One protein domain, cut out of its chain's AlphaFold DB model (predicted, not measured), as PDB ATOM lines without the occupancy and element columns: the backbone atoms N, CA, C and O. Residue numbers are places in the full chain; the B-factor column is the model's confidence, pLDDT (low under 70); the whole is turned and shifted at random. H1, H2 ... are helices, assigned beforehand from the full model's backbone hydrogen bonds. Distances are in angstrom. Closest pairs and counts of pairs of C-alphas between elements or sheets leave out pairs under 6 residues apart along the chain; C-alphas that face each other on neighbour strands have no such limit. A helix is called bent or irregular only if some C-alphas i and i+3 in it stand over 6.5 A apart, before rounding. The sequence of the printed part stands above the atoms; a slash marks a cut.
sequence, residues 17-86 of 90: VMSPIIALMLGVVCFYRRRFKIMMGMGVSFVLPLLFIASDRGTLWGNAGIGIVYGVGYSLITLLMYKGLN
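What this domain is: This is residues 17 to 86 of the 90 residues of an uncharacterized protein of Paenibacillus sp. Root52 (UniProt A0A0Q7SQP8). Three helices, H1, H2 and H4, make an elongated up-and-down bundle, each running against the one before it, with the short H3 at one end, in the turn between H2 and H4. H4 is the longest helix, and the three bundle helices' centres make a triangle. The printed part has 70 residues with four named helices, H1, H2, H3 and H4 in that order, and no named strand: the class is all helix. It is compact, with a radius of gyration of the C-alphas of 12.5 A, and a rod in outline, spanning 40 by 18 by 17 A.

Where its parts are: H1, residues 17 to 32, begins at C-alpha 17 (-7.956, 49.337, -13.348) and is 23.2 A long. H2, residues 38 to 53, is 24.1 A long and irregular: C-alphas 46 and 49 are 7.1 A apart. H3 holds residues 57 to 62. H4, residues 64 to 86, is 32.5 A long and ends at C-alpha 86 (-8.283, 29.555, -28.033).

How they stand to each other: H2 is the hub, touching three helices. H1 and H2 form a helical hairpin at a shallow tilt of 16 degrees, opposite ways; their closest C-alphas, Ala 23 and Ser 45, are 5.3 A apart. H2 and H4 touch, opposite ways, at a tilt of 37 degrees, only just steep; their closest C-alphas, Phe 46 and Gly 71, are 3.7 A apart. H1 and H4 touch, the same way, at a steep tilt of 39 degrees; their closest C-alphas, Gly 27 and Thr 78, are 4.4 A apart. H3 and residues 50 to 53 of H2 touch only at the corner, and only just, with 3 pairs of C-alphas within 8 A; the closest C-alphas, Leu 50 and Leu 60, are 7.1 A apart. H1 and H3 are apart, and H3 and H4 meet only through their link. In H1, H3 and H4 every O i to N i+4 pair is within hydrogen-bond range; in H2, 10 of 12 are.

The domain as a whole: The two C-alphas farthest apart, Gly 58 and Asn 86, are 40.8 A apart. The printed part has no cut, and its three links are tight. Mean pLDDT of the printed part is 85.6; Ser 55 is under 70.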
ATOM      1  N   VAL A  17      -9.296  49.910 -13.139       85.00
ATOM      2  CA  VAL A  17      -7.956  49.337 -13.348       85.00
ATOM      3  C   VAL A  17      -7.880  47.912 -12.816       85.00
ATOM      4  O   VAL A  17      -7.600  46.985 -13.572       85.00
ATOM      5  N   MET A  18      -8.184  47.695 -11.535       86.12
ATOM      6  CA  MET A  18      -8.022  46.365 -10.930       86.12
ATOM      7  C   MET A  18      -9.018  45.343 -11.485       86.12
ATOM      8  O   MET A  18      -8.627  44.231 -11.837       86.12
ATOM      9  N   SER A  19     -10.297  45.709 -11.610       87.88
ATOM     10  CA  SER A  19     -11.335  44.792 -12.100       87.88
ATOM     11  C   SER A  19     -11.083  44.277 -13.525       87.88
ATOM     12  O   SER A  19     -11.155  43.061 -13.712       87.88
ATOM     13  N   PRO A  20     -10.724  45.109 -14.528       86.44
ATOM     14  CA  PRO A  20     -10.395  44.596 -15.856       86.44
ATOM     15  C   PRO A  20      -9.116  43.751 -15.872       86.44
ATOM     16  O   PRO A  20      -9.076  42.757 -16.592       86.44
ATOM     17  N   ILE A  21      -8.103  44.069 -15.054       90.88
ATOM     18  CA  ILE A  21      -6.898  43.228 -14.932       90.88
ATOM     19  C   ILE A  21      -7.266  41.842 -14.391       90.88
ATOM     20  O   ILE A  21      -6.859  40.827 -14.960       90.88
ATOM     21  N   ILE A  22      -8.079  41.777 -13.335       90.25
ATOM     22  CA  ILE A  22      -8.532  40.503 -12.763       90.25
ATOM     23  C   ILE A  22      -9.403  39.739 -13.771       90.25
ATOM     24  O   ILE A  22      -9.239  38.531 -13.926       90.25
ATOM     25  N   ALA A  23     -10.277  40.427 -14.511       91.25
ATOM     26  CA  ALA A  23     -11.095  39.822 -15.560       91.25
ATOM     27  C   ALA A  23     -10.249  39.206 -16.690       91.25
ATOM     28  O   ALA A  23     -10.512  38.083 -17.128       91.25
ATOM     29  N   LEU A  24      -9.188  39.895 -17.123       92.56
ATOM     30  CA  LEU A  24      -8.217  39.352 -18.077       92.56
ATOM     31  C   LEU A  24      -7.538  38.101 -17.514       92.56
ATOM     32  O   LEU A  24      -7.531  37.060 -18.172       92.56
ATOM     33  N   MET A  25      -7.026  38.173 -16.280       92.81
ATOM     34  CA  MET A  25      -6.388  37.034 -15.615       92.81
ATOM     35  C   MET A  25      -7.329  35.835 -15.489       92.81
ATOM     36  O   MET A  25      -6.910  34.709 -15.736       92.81
ATOM     37  N   LEU A  26      -8.608  36.053 -15.174       91.31
ATOM     38  CA  LEU A  26      -9.612  34.989 -15.129       91.31
ATOM     39  C   LEU A  26      -9.805  34.330 -16.497       91.31
ATOM     40  O   LEU A  26      -9.892  33.106 -16.566       91.31
ATOM     41  N   GLY A  27      -9.797  35.104 -17.585       87.81
ATOM     42  CA  GLY A  27      -9.837  34.563 -18.946       87.81
ATOM     43  C   GLY A  27      -8.637  33.659 -19.247       87.81
ATOM     44  O   GLY A  27      -8.806  32.554 -19.771       87.81
ATOM     45  N   VAL A  28      -7.435  34.083 -18.838       90.88
ATOM     46  CA  VAL A  28      -6.196  33.292 -18.950       90.88
ATOM     47  C   VAL A  28      -6.269  32.019 -18.101       90.88
ATOM     48  O   VAL A  28      -5.986  30.924 -18.585       90.88
ATOM     49  N   VAL A  29      -6.689  32.126 -16.839       90.44
ATOM     50  CA  VAL A  29      -6.802  30.976 -15.934       90.44
ATOM     51  C   VAL A  29      -7.831  29.979 -16.454       90.44
ATOM     52  O   VAL A  29      -7.526  28.791 -16.499       90.44
ATOM     53  N   CYS A  30      -9.008  30.425 -16.903       89.06
ATOM     54  CA  CYS A  30     -10.017  29.559 -17.519       89.06
ATOM     55  C   CYS A  30      -9.478  28.832 -18.760       89.06
ATOM     56  O   CYS A  30      -9.830  27.677 -18.994       89.06
ATOM     57  N   PHE A  31      -8.604  29.477 -19.537       87.81
ATOM     58  CA  PHE A  31      -7.964  28.860 -20.695       87.81
ATOM     59  C   PHE A  31      -7.003  27.728 -20.300       87.81
ATOM     60  O   PHE A  31      -7.123  26.610 -20.807       87.81
ATOM     61  N   TYR A  32      -6.082  27.977 -19.364       87.25
ATOM     62  CA  TYR A  32      -5.108  26.963 -18.935       87.25
ATOM     63  C   TYR A  32      -5.736  25.869 -18.061       87.25
ATOM     64  O   TYR A  32      -5.419  24.685 -18.194       87.25
ATOM     65  N   ARG A  33      -6.655  26.236 -17.166       86.12
ATOM     66  CA  ARG A  33      -7.374  25.319 -16.278       86.12
ATOM     67  C   ARG A  33      -8.731  24.984 -16.889       86.12
ATOM     68  O   ARG A  33      -9.750  25.470 -16.418       86.12
ATOM     69  N   ARG A  34      -8.777  24.044 -17.838       74.50
ATOM     70  CA  ARG A  34     -10.031  23.554 -18.466       74.50
ATOM     71  C   ARG A  34     -11.128  23.077 -17.490       74.50
ATOM     72  O   ARG A  34     -12.281  22.949 -17.881       74.50
ATOM     73  N   ARG A  35     -10.784  22.799 -16.225       76.06
ATOM     74  CA  ARG A  35     -11.738  22.508 -15.132       76.06
ATOM     75  C   ARG A  35     -12.564  23.733 -14.716       76.06
ATOM     76  O   ARG A  35     -13.678  23.565 -14.232       76.06
ATOM     77  N   PHE A  36     -12.024  24.939 -14.878       75.12
ATOM     78  CA  PHE A  36     -12.720  26.191 -14.615       75.12
ATOM     79  C   PHE A  36     -13.579  26.555 -15.820       75.12
ATOM     80  O   PHE A  36     -13.080  26.996 -16.855       75.12
ATOM     81  N   LYS A  37     -14.894  26.375 -15.679       84.69
ATOM     82  CA  LYS A  37     -15.851  26.772 -16.713       84.69
ATOM     83  C   LYS A  37     -15.778  28.284 -16.913       84.69
ATOM     84  O   LYS A  37     -15.824  29.032 -15.940       84.69
ATOM     85  N   ILE A  38     -15.764  28.730 -18.168       87.00
ATOM     86  CA  ILE A  38     -15.768  30.160 -18.509       87.00
ATOM     87  C   ILE A  38     -16.936  30.913 -17.854       87.00
ATOM     88  O   ILE A  38     -16.763  32.039 -17.411       87.00
ATOM     89  N   MET A  39     -18.089  30.255 -17.682       87.44
ATOM     90  CA  MET A  39     -19.237  30.803 -16.947       87.44
ATOM     91  C   MET A  39     -18.902  31.183 -15.498       87.44
ATOM     92  O   MET A  39     -19.396  32.196 -15.018       87.44
ATOM     93  N   MET A  40     -18.048  30.416 -14.808       88.31
ATOM     94  CA  MET A  40     -17.592  30.777 -13.461       88.31
ATOM     95  C   MET A  40     -16.672  31.998 -13.505       88.31
ATOM     96  O   MET A  40     -16.851  32.906 -12.702       88.31
ATOM     97  N   GLY A  41     -15.736  32.057 -14.460       87.94
ATOM     98  CA  GLY A  41     -14.865  33.223 -14.644       87.94
ATOM     99  C   GLY A  41     -15.663  34.496 -14.936       87.94
ATOM    100  O   GLY A  41     -15.456  35.513 -14.287       87.94
ATOM    101  N   MET A  42     -16.642  34.413 -15.839       90.00
ATOM    102  CA  MET A  42     -17.561  35.513 -16.138       90.00
ATOM    103  C   MET A  42     -18.383  35.915 -14.910       90.00
ATOM    104  O   MET A  42     -18.473  37.097 -14.610       90.00
ATOM    105  N   GLY A  43     -18.930  34.952 -14.161       89.69
ATOM    106  CA  GLY A  43     -19.693  35.237 -12.944       89.69
ATOM    107  C   GLY A  43     -18.867  35.955 -11.874       89.69
ATOM    108  O   GLY A  43     -19.352  36.898 -11.254       89.69
ATOM    109  N   VAL A  44     -17.602  35.568 -11.693       89.25
ATOM    110  CA  VAL A  44     -16.691  36.252 -10.764       89.25
ATOM    111  C   VAL A  44     -16.405  37.675 -11.250       89.25
ATOM    112  O   VAL A  44     -16.615  38.624 -10.496       89.25
ATOM    113  N   SER A  45     -16.018  37.850 -12.518       90.06
ATOM    114  CA  SER A  45     -15.761  39.169 -13.118       90.06
ATOM    115  C   SER A  45     -16.980  40.096 -13.097       90.06
ATOM    116  O   SER A  45     -16.824  41.308 -12.974       90.06
ATOM    117  N   PHE A  46     -18.192  39.540 -13.184       89.25
ATOM    118  CA  PHE A  46     -19.441  40.290 -13.106       89.25
ATOM    119  C   PHE A  46     -19.649  40.941 -11.736       89.25
ATOM    120  O   PHE A  46     -20.064  42.092 -11.640       89.25
ATOM    121  N   VAL A  47     -19.354  40.203 -10.666       88.19
ATOM    122  CA  VAL A  47     -19.620  40.643  -9.290       88.19
ATOM    123  C   VAL A  47     -18.493  41.531  -8.744       88.19
ATOM    124  O   VAL A  47     -18.728  42.332  -7.839       88.19
ATOM    125  N   LEU A  48     -17.288  41.451  -9.318       85.50
ATOM    126  CA  LEU A  48     -16.113  42.238  -8.922       85.50
ATOM    127  C   LEU A  48     -16.366  43.748  -8.730       85.50
ATOM    128  O   LEU A  48     -16.088  44.244  -7.639       85.50
ATOM    129  N   PRO A  49     -16.896  44.500  -9.714       83.56
ATOM    130  CA  PRO A  49     -17.127  45.937  -9.557       83.56
ATOM    131  C   PRO A  49     -18.056  46.248  -8.393       83.56
ATOM    132  O   PRO A  49     -17.819  47.189  -7.638       83.56
ATOM    133  N   LEU A  50     -19.093  45.429  -8.212       82.44
ATOM    134  CA  LEU A  50     -20.039  45.600  -7.122       82.44
ATOM    135  C   LEU A  50     -19.358  45.394  -5.760       82.44
ATOM    136  O   LEU A  50     -19.652  46.126  -4.824       82.44
ATOM    137  N   LEU A  51     -18.404  44.459  -5.659       80.75
ATOM    138  CA  LEU A  51     -17.619  44.221  -4.438       80.75
ATOM    139  C   LEU A  51     -16.684  45.381  -4.073       80.75
ATOM    140  O   LEU A  51     -16.355  45.535  -2.896       80.75
ATOM    141  N   PHE A  52     -16.246  46.169  -5.058       77.38
ATOM    142  CA  PHE A  52     -15.387  47.334  -4.833       77.38
ATOM    143  C   PHE A  52     -16.175  48.623  -4.570       77.38
ATOM    144  O   PHE A  52     -15.693  49.478  -3.834       77.38
ATOM    145  N   ILE A  53     -17.373  48.766  -5.147       73.31
ATOM    146  CA  ILE A  53     -18.208  49.972  -5.009       73.31
ATOM    147  C   ILE A  53     -19.142  49.886  -3.793       73.31
ATOM    148  O   ILE A  53     -19.388  50.893  -3.130       73.31
ATOM    149  N   ALA A  54     -19.687  48.706  -3.482       72.69
ATOM    150  CA  ALA A  54     -20.647  48.553  -2.394       72.69
ATOM    151  C   ALA A  54     -19.935  48.492  -1.034       72.69
ATOM    152  O   ALA A  54     -19.338  47.476  -0.669       72.69
ATOM    153  N   SER A  55     -20.026  49.583  -0.274       68.94
ATOM    154  CA  SER A  55     -19.473  49.682   1.086       68.94
ATOM    155  C   SER A  55     -20.475  49.249   2.163       68.94
ATOM    156  O   SER A  55     -20.081  48.815   3.244       68.94
ATOM    157  N   ASP A  56     -21.770  49.308   1.856       73.25
ATOM    158  CA  ASP A  56     -22.893  48.963   2.726       73.25
ATOM    159  C   ASP A  56     -24.090  48.470   1.885       73.25
ATOM    160  O   ASP A  56     -24.092  48.541   0.655       73.25
ATOM    161  N   ARG A  57     -25.135  47.938   2.534       70.38
ATOM    162  CA  ARG A  57     -26.312  47.418   1.811       70.38
ATOM    163  C   ARG A  57     -27.067  48.511   1.044       70.38
ATOM    164  O   ARG A  57     -27.630  48.201   0.001       70.38
ATOM    165  N   GLY A  58     -27.083  49.753   1.526       71.19
ATOM    166  CA  GLY A  58     -27.737  50.876   0.851       71.19
ATOM    167  C   GLY A  58     -26.999  51.284  -0.423       71.19
ATOM    168  O   GLY A  58     -27.619  51.421  -1.478       71.19
ATOM    169  N   THR A  59     -25.669  51.370  -0.370       73.31
ATOM    170  CA  THR A  59     -24.839  51.621  -1.561       73.31
ATOM    171  C   THR A  59     -24.847  50.462  -2.552       73.31
ATOM    172  O   THR A  59     -24.691  50.696  -3.749       73.31
ATOM    173  N   LEU A  60     -25.090  49.228  -2.101       75.44
ATOM    174  CA  LEU A  60     -25.235  48.066  -2.980       75.44
ATOM    175  C   LEU A  60     -26.477  48.177  -3.876       75.44
ATOM    176  O   LEU A  60     -26.374  47.972  -5.082       75.44
ATOM    177  N   TRP A  61     -27.628  48.558  -3.312       77.62
ATOM    178  CA  TRP A  61     -28.853  48.793  -4.088       77.62
ATOM    179  C   TRP A  61     -28.769  50.072  -4.927       77.62
ATOM    180  O   TRP A  61     -29.165  50.058  -6.092       77.62
ATOM    181  N   GLY A  62     -28.189  51.146  -4.378       78.50
ATOM    182  CA  GLY A  62     -28.009  52.415  -5.092       78.50
ATOM    183  C   GLY A  62     -27.074  52.314  -6.303       78.50
ATOM    184  O   GLY A  62     -27.303  52.974  -7.312       78.50
ATOM    185  N   ASN A  63     -26.063  51.442  -6.243       80.31
ATOM    186  CA  ASN A  63     -25.098  51.238  -7.327       80.31
ATOM    187  C   ASN A  63     -25.321  49.939  -8.114       80.31
ATOM    188  O   ASN A  63     -24.492  49.597  -8.958       80.31
ATOM    189  N   ALA A  64     -26.425  49.219  -7.886       79.44
ATOM    190  CA  ALA A  64     -26.701  47.947  -8.556       79.44
ATOM    191  C   ALA A  64     -26.717  48.089 -10.084       79.44
ATOM    192  O   ALA A  64     -26.094  47.292 -10.783       79.44
ATOM    193  N   GLY A  65     -27.361  49.137 -10.612       82.75
ATOM    194  CA  GLY A  65     -27.404  49.393 -12.056       82.75
ATOM    195  C   GLY A  65     -26.013  49.612 -12.657       82.75
ATOM    196  O   GLY A  65     -25.660  49.000 -13.663       82.75
ATOM    197  N   ILE A  66     -25.190  50.422 -11.991       82.75
ATOM    198  CA  ILE A  66     -23.811  50.709 -12.406       82.75
ATOM    199  C   ILE A  66     -22.948  49.442 -12.327       82.75
ATOM    200  O   ILE A  66     -22.190  49.138 -13.250       82.75
ATOM    201  N   GLY A  67     -23.102  48.662 -11.256       85.81
ATOM    202  CA  GLY A  67     -22.411  47.391 -11.080       85.81
ATOM    203  C   GLY A  67     -22.767  46.360 -12.146       85.81
ATOM    204  O   GLY A  67     -21.875  45.660 -12.611       85.81
ATOM    205  N   ILE A  68     -24.028  46.306 -12.595       87.44
ATOM    206  CA  ILE A  68     -24.444  45.441 -13.709       87.44
ATOM    207  C   ILE A  68     -23.739  45.864 -14.998       87.44
ATOM    208  O   ILE A  68     -23.167  45.015 -15.674       87.44
ATOM    209  N   VAL A  69     -23.730  47.157 -15.336       89.44
ATOM    210  CA  VAL A  69     -23.101  47.651 -16.575       89.44
ATOM    211  C   VAL A  69     -21.609  47.310 -16.609       89.44
ATOM    212  O   VAL A  69     -21.136  46.693 -17.568       89.44
ATOM    213  N   TYR A  70     -20.874  47.637 -15.544       88.75
ATOM    214  CA  TYR A  70     -19.451  47.300 -15.457       88.75
ATOM    215  C   TYR A  70     -19.217  45.789 -15.386       88.75
ATOM    216  O   TYR A  70     -18.320  45.273 -16.050       88.75
ATOM    217  N   GLY A  71     -20.054  45.062 -14.647       90.12
ATOM    218  CA  GLY A  71     -19.983  43.611 -14.521       90.12
ATOM    219  C   GLY A  71     -20.159  42.892 -15.860       90.12
ATOM    220  O   GLY A  71     -19.394  41.973 -16.174       90.12
ATOM    221  N   VAL A  72     -21.113  43.328 -16.691       92.44
ATOM    222  CA  VAL A  72     -21.272  42.826 -18.067       92.44
ATOM    223  C   VAL A  72     -20.007  43.110 -18.872       92.44
ATOM    224  O   VAL A  72     -19.475  42.197 -19.507       92.44
ATOM    225  N   GLY A  73     -19.484  44.338 -18.804       92.25
ATOM    226  CA  GLY A  73     -18.249  44.724 -19.487       92.25
ATOM    227  C   GLY A  73     -17.074  43.805 -19.139       92.25
ATOM    228  O   GLY A  73     -16.440  43.235 -20.025       92.25
ATOM    229  N   TYR A  74     -16.822  43.568 -17.853       91.00
ATOM    230  CA  TYR A  74     -15.717  42.708 -17.415       91.00
ATOM    231  C   TYR A  74     -15.945  41.222 -17.712       91.00
ATOM    232  O   TYR A  74     -14.998  40.491 -18.018       91.00
ATOM    233  N   SER A  75     -17.196  40.764 -17.703       91.44
ATOM    234  CA  SER A  75     -17.541  39.413 -18.162       91.44
ATOM    235  C   SER A  75     -17.207  39.226 -19.642       91.44
ATOM    236  O   SER A  75     -16.654  38.192 -20.024       91.44
ATOM    237  N   LEU A  76     -17.484  40.237 -20.472       92.88
ATOM    238  CA  LEU A  76     -17.119  40.230 -21.888       92.88
ATOM    239  C   LEU A  76     -15.602  40.230 -22.078       92.88
ATOM    240  O   LEU A  76     -15.114  39.442 -22.880       92.88
ATOM    241  N   ILE A  77     -14.847  41.023 -21.310       93.12
ATOM    242  CA  ILE A  77     -13.372  41.000 -21.342       93.12
ATOM    243  C   ILE A  77     -12.841  39.594 -21.036       93.12
ATOM    244  O   ILE A  77     -12.006  39.069 -21.772       93.12
ATOM    245  N   THR A  78     -13.372  38.954 -19.991       93.38
ATOM    246  CA  THR A  78     -13.001  37.582 -19.600       93.38
ATOM    247  C   THR A  78     -13.247  36.598 -20.751       93.38
ATOM    248  O   THR A  78     -12.390  35.775 -21.080       93.38
ATOM    249  N   LEU A  79     -14.414  36.704 -21.397       93.06
ATOM    250  CA  LEU A  79     -14.804  35.859 -22.523       93.06
ATOM    251  C   LEU A  79     -13.938  36.106 -23.764       93.06
ATOM    252  O   LEU A  79     -13.520  35.146 -24.410       93.06
ATOM    253  N   LEU A  80     -13.678  37.371 -24.102       92.75
ATOM    254  CA  LEU A  80     -12.848  37.762 -25.238       92.75
ATOM    255  C   LEU A  80     -11.419  37.263 -25.063       92.75
ATOM    256  O   LEU A  80     -10.876  36.677 -25.995       92.75
ATOM    257  N   MET A  81     -10.846  37.401 -23.866       94.06
ATOM    258  CA  MET A  81      -9.511  36.884 -23.565       94.06
ATOM    259  C   MET A  81      -9.456  35.361 -23.727       94.06
ATOM    260  O   MET A  81      -8.585  34.831 -24.414       94.06
ATOM    261  N   TYR A  82     -10.432  34.646 -23.160       91.12
ATOM    262  CA  TYR A  82     -10.526  33.192 -23.297       91.12
ATOM    263  C   TYR A  82     -10.681  32.746 -24.761       91.12
ATOM    264  O   TYR A  82     -10.034  31.792 -25.197       91.12
ATOM    265  N   LYS A  83     -11.535  33.420 -25.545       90.19
ATOM    266  CA  LYS A  83     -11.729  33.114 -26.969       90.19
ATOM    267  C   LYS A  83     -10.498  33.457 -27.805       90.19
ATOM    268  O   LYS A  83     -10.122  32.644 -28.641       90.19
ATOM    269  N   GLY A  84      -9.859  34.600 -27.559       90.62
ATOM    270  CA  GLY A  84      -8.641  35.019 -28.251       90.62
ATOM    271  C   GLY A  84      -7.511  34.009 -28.071       90.62
ATOM    272  O   GLY A  84      -6.920  33.569 -29.051       90.62
ATOM    273  N   LEU A  85      -7.288  33.538 -26.841       89.25
ATOM    274  CA  LEU A  85      -6.290  32.500 -26.563       89.25
ATOM    275  C   LEU A  85      -6.608  31.154 -27.233       89.25
ATOM    276  O   LEU A  85      -5.700  30.481 -27.714       89.25
ATOM    277  N   ASN A  86      -7.883  30.759 -27.295       84.56
ATOM    278  CA  ASN A  86      -8.283  29.555 -28.033       84.56
ATOM    279  C   ASN A  86      -8.123  29.714 -29.550       84.56
ATOM    280  O   ASN A  86      -7.762  28.746 -30.209       84.56
TER     281      ASN A  86